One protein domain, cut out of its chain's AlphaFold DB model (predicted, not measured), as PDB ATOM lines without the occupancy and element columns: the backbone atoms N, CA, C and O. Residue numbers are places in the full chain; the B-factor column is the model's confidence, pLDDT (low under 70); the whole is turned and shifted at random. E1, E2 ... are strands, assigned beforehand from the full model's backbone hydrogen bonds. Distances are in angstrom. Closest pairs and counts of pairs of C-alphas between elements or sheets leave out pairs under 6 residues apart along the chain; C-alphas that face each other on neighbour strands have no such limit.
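Overview. This is residues 393 to 440 of the 441 residues of an uncharacterized protein of Hypsibius dujardini (UniProt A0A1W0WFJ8). Two strand hairpins, E1 with E2 and the longer E3 with E4, spread apart as a V in a strongly twisted sheet, joined at a single point near the start of E1 and the far end of E4. Both tight turns lie toward one end of the long axis, and the long loop of residues 407 to 418 lies toward the other end. The printed part has 48 residues, with no named helix and four named strands, E1, E2, E3 and E4 along the chain; the sheet runs E2, E1, E4, E3, antiparallel within each hairpin, and the class is all strand. The whole is only just compact, close to loose, with a radius of gyration of the C-alphas of 11.5 A, and elongated, spanning 32 by 20 by 17 A.

Arrangement. In the sheet, E4, residues 429 to 439, and E3, residues 419 to 426, form a hairpin, antiparallel at 144 degrees between their directions. Among their backbone pairs within hydrogen-bond range are N 422 and O 433, 2.8 A, and N 431 and O 424, 2.9 A. E3 bends by 51 degrees at residue 423, and E4 bends by 51 degrees at residue 432. E4 and E1, residues 393 to 398, meet only at a point, where the C-alphas of Ile 394 and Thr 437 face each other at 4.9 A. E1 and E2, residues 401 to 406, form the other hairpin, antiparallel at 151 degrees. Here N 396 and O 403 are 2.8 A apart, and N 405 and O 394 are 2.9 A apart, both within hydrogen-bond range. E2 and E3 are the edge strands. E2 is apart from E4 and from E3.

Along the chain. E4 is the longest strand, 29.7 A from first to last C-alpha, and ends with C-alpha 439 at (229.065, 222.149, 191.737). E3 measures 20.3 A and begins with C-alpha 419 at (231.809, 232.130, 197.350). E1 measures 15.5 A and begins with C-alpha 393 at (233.536, 225.820, 189.425). E2 measures 16.2 A.

Size, cuts and confidence. The two C-alphas farthest apart are those of Val 416 and Lys 428, at 32.7 A, while the C-alphas of Phe 393 and His 440, the first and last printed, are 6.9 A apart. The printed part has no cut. The links from E1 to E2 and from E3 to E4 are tight, with 2 residues each, and the link from E2 to E3, with 12 residues, is long. The mean pLDDT of the printed part is 80.6, and residues 409 to 417 and residue 440 are under 70.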
ATOM      1  N   PHE A 393     233.222 224.990 190.585       86.19
ATOM      2  CA  PHE A 393     233.536 225.820 189.425       86.19
ATOM      3  C   PHE A 393     233.081 227.255 189.646       86.19
ATOM      4  O   PHE A 393     232.107 227.524 190.339       86.19
ATOM      5  N   ILE A 394     233.770 228.194 189.000       90.44
ATOM      6  CA  ILE A 394     233.329 229.584 188.877       90.44
ATOM      7  C   ILE A 394     233.106 229.935 187.417       90.44
ATOM      8  O   ILE A 394     233.807 229.483 186.506       90.44
ATOM      9  N   ARG A 395     232.144 230.824 187.187       90.00
ATOM     10  CA  ARG A 395     231.845 231.358 185.864       90.00
ATOM     11  C   ARG A 395     232.503 232.723 185.712       90.00
ATOM     12  O   ARG A 395     232.062 233.711 186.292       90.00
ATOM     13  N   MET A 396     233.540 232.798 184.885       88.56
ATOM     14  CA  MET A 396     234.283 234.031 184.627       88.56
ATOM     15  C   MET A 396     234.003 234.572 183.223       88.56
ATOM     16  O   MET A 396     233.923 233.826 182.245       88.56
ATOM     17  N   LYS A 397     233.882 235.896 183.094       86.00
ATOM     18  CA  LYS A 397     233.693 236.571 181.802       86.00
ATOM     19  C   LYS A 397     235.007 237.189 181.320       86.00
ATOM     20  O   LYS A 397     235.543 238.090 181.957       86.00
ATOM     21  N   PHE A 398     235.473 236.750 180.155       81.75
ATOM     22  CA  PHE A 398     236.648 237.265 179.454       81.75
ATOM     23  C   PHE A 398     236.202 237.955 178.158       81.75
ATOM     24  O   PHE A 398     236.045 237.331 177.104       81.75
ATOM     25  N   GLY A 399     235.941 239.262 178.245       83.62
ATOM     26  CA  GLY A 399     235.397 240.040 177.131       83.62
ATOM     27  C   GLY A 399     234.001 239.550 176.731       83.62
ATOM     28  O   GLY A 399     233.063 239.624 177.524       83.62
ATOM     29  N   LYS A 400     233.857 239.046 175.499       89.12
ATOM     30  CA  LYS A 400     232.598 238.456 175.002       89.12
ATOM     31  C   LYS A 400     232.427 236.979 175.374       89.12
ATOM     32  O   LYS A 400     231.327 236.457 175.240       89.12
ATOM     33  N   LYS A 401     233.490 236.303 175.824       87.94
ATOM     34  CA  LYS A 401     233.464 234.871 176.139       87.94
ATOM     35  C   LYS A 401     233.216 234.655 177.627       87.94
ATOM     36  O   LYS A 401     233.734 235.387 178.467       87.94
ATOM     37  N   VAL A 402     232.452 233.623 177.943       88.12
ATOM     38  CA  VAL A 402     232.300 233.105 179.299       88.12
ATOM     39  C   VAL A 402     233.117 231.824 179.380       88.12
ATOM     40  O   VAL A 402     233.017 230.988 178.486       88.12
ATOM     41  N   LYS A 403     233.934 231.689 180.422       87.94
ATOM     42  CA  LYS A 403     234.694 230.477 180.719       87.94
ATOM     43  C   LYS A 403     234.315 229.946 182.092       87.94
ATOM     44  O   LYS A 403     234.085 230.719 183.020       87.94
ATOM     45  N   MET A 404     234.293 228.629 182.178       88.69
ATOM     46  CA  MET A 404     234.170 227.878 183.417       88.69
ATOM     47  C   MET A 404     235.585 227.622 183.915       88.69
ATOM     48  O   MET A 404     236.432 227.180 183.139       88.69
ATOM     49  N   VAL A 405     235.863 227.979 185.162       86.56
ATOM     50  CA  VAL A 405     237.170 227.758 185.780       86.56
ATOM     51  C   VAL A 405     236.951 226.824 186.954       86.56
ATOM     52  O   VAL A 405     236.199 227.159 187.866       86.56
ATOM     53  N   GLN A 406     237.572 225.650 186.896       85.94
ATOM     54  CA  GLN A 406     237.570 224.699 187.998       85.94
ATOM     55  C   GLN A 406     238.466 225.232 189.111       85.94
ATOM     56  O   GLN A 406     239.600 225.651 188.857       85.94
ATOM     57  N   ILE A 407     237.955 225.225 190.334       80.88
ATOM     58  CA  ILE A 407     238.735 225.543 191.520       80.88
ATOM     59  C   ILE A 407     239.331 224.228 192.029       80.88
ATOM     60  O   ILE A 407     238.593 223.259 192.216       80.88
ATOM     61  N   PRO A 408     240.654 224.162 192.251       73.06
ATOM     62  CA  PRO A 408     241.263 223.004 192.888       73.06
ATOM     63  C   PRO A 408     240.604 222.744 194.244       73.06
ATOM     64  O   PRO A 408     240.458 223.675 195.035       73.06
ATOM     65  N   GLN A 409     240.255 221.490 194.539       68.12
ATOM     66  CA  GLN A 409     239.609 221.114 195.806       68.12
ATOM     67  C   GLN A 409     240.415 221.582 197.034       68.12
ATOM     68  O   GLN A 409     239.840 221.996 198.029       68.12
ATOM     69  N   CYS A 410     241.749 221.635 196.936       61.84
ATOM     70  CA  CYS A 410     242.620 222.121 198.011       61.84
ATOM     71  C   CYS A 410     242.529 223.632 198.299       61.84
ATOM     72  O   CYS A 410     243.053 224.085 199.314       61.84
ATOM     73  N   ALA A 411     241.912 224.416 197.410       58.56
ATOM     74  CA  ALA A 411     241.717 225.858 197.568       58.56
ATOM     75  C   ALA A 411     240.308 226.217 198.067       58.56
ATOM     76  O   ALA A 411     240.067 227.364 198.443       58.56
ATOM     77  N   VAL A 412     239.386 225.250 198.070       58.84
ATOM     78  CA  VAL A 412     238.063 225.400 198.666       58.84
ATOM     79  C   VAL A 412     238.205 225.027 200.135       58.84
ATOM     80  O   VAL A 412     238.075 223.874 200.522       58.84
ATOM     81  N   THR A 413     238.528 226.006 200.973       58.28
ATOM     82  CA  THR A 413     238.179 225.881 202.392       58.28
ATOM     83  C   THR A 413     236.665 225.756 202.469       58.28
ATOM     84  O   THR A 413     236.008 226.493 201.738       58.28
ATOM     85  N   ASP A 414     236.133 224.861 203.307       53.44
ATOM     86  CA  ASP A 414     234.695 224.706 203.568       53.44
ATOM     87  C   ASP A 414     234.089 226.049 204.002       53.44
ATOM     88  O   ASP A 414     234.002 226.383 205.185       53.44
ATOM     89  N   THR A 415     233.754 226.891 203.032       52.47
ATOM     90  CA  THR A 415     233.181 228.205 203.256       52.47
ATOM     91  C   THR A 415     231.678 228.063 203.168       52.47
ATOM     92  O   THR A 415     231.128 227.526 202.210       52.47
ATOM     93  N   VAL A 416     231.025 228.574 204.206       54.66
ATOM     94  CA  VAL A 416     229.579 228.511 204.450       54.66
ATOM     95  C   VAL A 416     228.753 229.173 203.331       54.66
ATOM     96  O   VAL A 416     227.560 228.917 203.229       54.66
ATOM     97  N   ASP A 417     229.384 229.976 202.467       61.97
ATOM     98  CA  ASP A 417     228.697 230.888 201.545       61.97
ATOM     99  C   ASP A 417     228.869 230.571 200.045       61.97
ATOM    100  O   ASP A 417     228.489 231.394 199.216       61.97
ATOM    101  N   ASP A 418     229.444 229.421 199.659       76.06
ATOM    102  CA  ASP A 418     229.675 229.043 198.245       76.06
ATOM    103  C   ASP A 418     230.346 230.143 197.397       76.06
ATOM    104  O   ASP A 418     230.199 230.197 196.175       76.06
ATOM    105  N   GLU A 419     231.112 231.037 198.017       82.69
ATOM    106  CA  GLU A 419     231.809 232.130 197.350       82.69
ATOM    107  C   GLU A 419     233.319 231.986 197.517       82.69
ATOM    108  O   GLU A 419     233.832 231.639 198.582       82.69
ATOM    109  N   VAL A 420     234.046 232.282 196.439       83.38
ATOM    110  CA  VAL A 420     235.508 232.287 196.420       83.38
ATOM    111  C   VAL A 420     236.004 233.651 195.980       83.38
ATOM    112  O   VAL A 420     235.548 234.226 194.987       83.38
ATOM    113  N   GLN A 421     236.972 234.170 196.727       85.19
ATOM    114  CA  GLN A 421     237.636 235.421 196.411       85.19
ATOM    115  C   GLN A 421     238.823 235.156 195.476       85.19
ATOM    116  O   GLN A 421     239.787 234.480 195.824       85.19
ATOM    117  N   VAL A 422     238.754 235.702 194.263       85.06
ATOM    118  CA  VAL A 422     239.735 235.493 193.196       85.06
ATOM    119  C   VAL A 422     240.446 236.801 192.881       85.06
ATOM    120  O   VAL A 422     239.811 237.840 192.670       85.06
ATOM    121  N   LEU A 423     241.774 236.744 192.795       88.75
ATOM    122  CA  LEU A 423     242.595 237.863 192.353       88.75
ATOM    123  C   LEU A 423     242.607 237.923 190.823       88.75
ATOM    124  O   LEU A 423     243.141 237.040 190.155       88.75
ATOM    125  N   VAL A 424     242.019 238.969 190.249       86.44
ATOM    126  CA  VAL A 424     241.875 239.121 188.798       86.44
ATOM    127  C   VAL A 424     242.713 240.292 188.304       86.44
ATOM    128  O   VAL A 424     242.573 241.423 188.770       86.44
ATOM    129  N   ARG A 425     243.547 240.039 187.291       85.75
ATOM    130  CA  ARG A 425     244.254 241.088 186.552       85.75
ATOM    131  C   ARG A 425     243.387 241.600 185.405       85.75
ATOM    132  O   ARG A 425     243.015 240.843 184.512       85.75
ATOM    133  N   HIS A 426     243.098 242.897 185.401       80.12
ATOM    134  CA  HIS A 426     242.384 243.584 184.331       80.12
ATOM    135  C   HIS A 426     243.274 244.691 183.753       80.12
ATOM    136  O   HIS A 426     243.415 245.775 184.325       80.12
ATOM    137  N   GLY A 427     243.921 244.405 182.620       85.31
ATOM    138  CA  GLY A 427     244.920 245.294 182.028       85.31
ATOM    139  C   GLY A 427     246.121 245.500 182.960       85.31
ATOM    140  O   GLY A 427     246.869 244.560 183.245       85.31
ATOM    141  N   LYS A 428     246.306 246.740 183.431       90.81
ATOM    142  CA  LYS A 428     247.378 247.124 184.369       90.81
ATOM    143  C   LYS A 428     246.972 247.023 185.845       90.81
ATOM    144  O   LYS A 428     247.825 247.195 186.707       90.81
ATOM    145  N   SER A 429     245.702 246.758 186.141       83.50
ATOM    146  CA  SER A 429     245.180 246.719 187.509       83.50
ATOM    147  C   SER A 429     244.978 245.285 187.987       83.50
ATOM    148  O   SER A 429     244.664 244.396 187.194       83.50
ATOM    149  N   VAL A 430     245.121 245.077 189.292       91.50
ATOM    150  CA  VAL A 430     244.867 243.806 189.974       91.50
ATOM    151  C   VAL A 430     243.807 244.058 191.042       91.50
ATOM    152  O   VAL A 430     243.936 245.004 191.815       91.50
ATOM    153  N   ILE A 431     242.732 243.268 191.039       90.31
ATOM    154  CA  ILE A 431     241.572 243.460 191.917       90.31
ATOM    155  C   ILE A 431     241.087 242.127 192.483       90.31
ATOM    156  O   ILE A 431     241.002 241.135 191.760       90.31
ATOM    157  N   TRP A 432     240.727 242.120 193.762       91.69
ATOM    158  CA  TRP A 432     240.007 241.007 194.376       91.69
ATOM    159  C   TRP A 432     238.538 241.052 193.966       91.69
ATOM    160  O   TRP A 432     237.912 242.115 193.974       91.69
ATOM    161  N   ARG A 433     237.985 239.906 193.572       87.69
ATOM    162  CA  ARG A 433     236.566 239.757 193.241       87.69
ATOM    163  C   ARG A 433     236.021 238.479 193.840       87.69
ATOM    164  O   ARG A 433     236.644 237.433 193.698       87.69
ATOM    165  N   ASN A 434     234.838 238.568 194.426       88.56
ATOM    166  CA  ASN A 434     234.116 237.397 194.896       88.56
ATOM    167  C   ASN A 434     233.326 236.805 193.727       88.56
ATOM    168  O   ASN A 434     232.664 237.531 192.978       88.56
ATOM    169  N   TYR A 435     233.435 235.495 193.555       88.88
ATOM    170  CA  TYR A 435     232.672 234.727 192.586       88.88
ATOM    171  C   TYR A 435     231.879 233.662 193.314       88.88
ATOM    172  O   TYR A 435     232.412 232.981 194.186       88.88
ATOM    173  N   LYS A 436     230.630 233.482 192.889       89.38
ATOM    174  CA  LYS A 436     229.844 232.324 193.292       89.38
ATOM    175  C   LYS A 436     230.419 231.075 192.649       89.38
ATOM    176  O   LYS A 436     230.655 231.049 191.435       89.38
ATOM    177  N   THR A 437     230.642 230.088 193.490       87.19
ATOM    178  CA  THR A 437     230.965 228.729 193.108       87.19
ATOM    179  C   THR A 437     229.684 227.944 192.878       87.19
ATOM    180  O   THR A 437     228.610 228.328 193.340       87.19
ATOM    181  N   PHE A 438     229.784 226.889 192.092       85.56
ATOM    182  CA  PHE A 438     228.719 225.920 191.901       85.56
ATOM    183  C   PHE A 438     229.360 224.566 191.627       85.56
ATOM    184  O   PHE A 438     230.456 224.492 191.056       85.56
ATOM    185  N   ASP A 439     228.667 223.516 192.031       81.62
ATOM    186  CA  ASP A 439     229.065 222.149 191.737       81.62
ATOM    187  C   ASP A 439     228.733 221.838 190.272       81.62
ATOM    188  O   ASP A 439     227.777 222.375 189.699       81.62
ATOM    189  N   HIS A 440     229.574 221.037 189.627       69.00
ATOM    190  CA  HIS A 440     229.310 220.552 188.278       69.00
ATOM    191  C   HIS A 440     228.781 219.129 188.388       69.00
ATOM    192  O   HIS A 440     229.546 218.228 188.714       69.00
TER     193      HIS A 440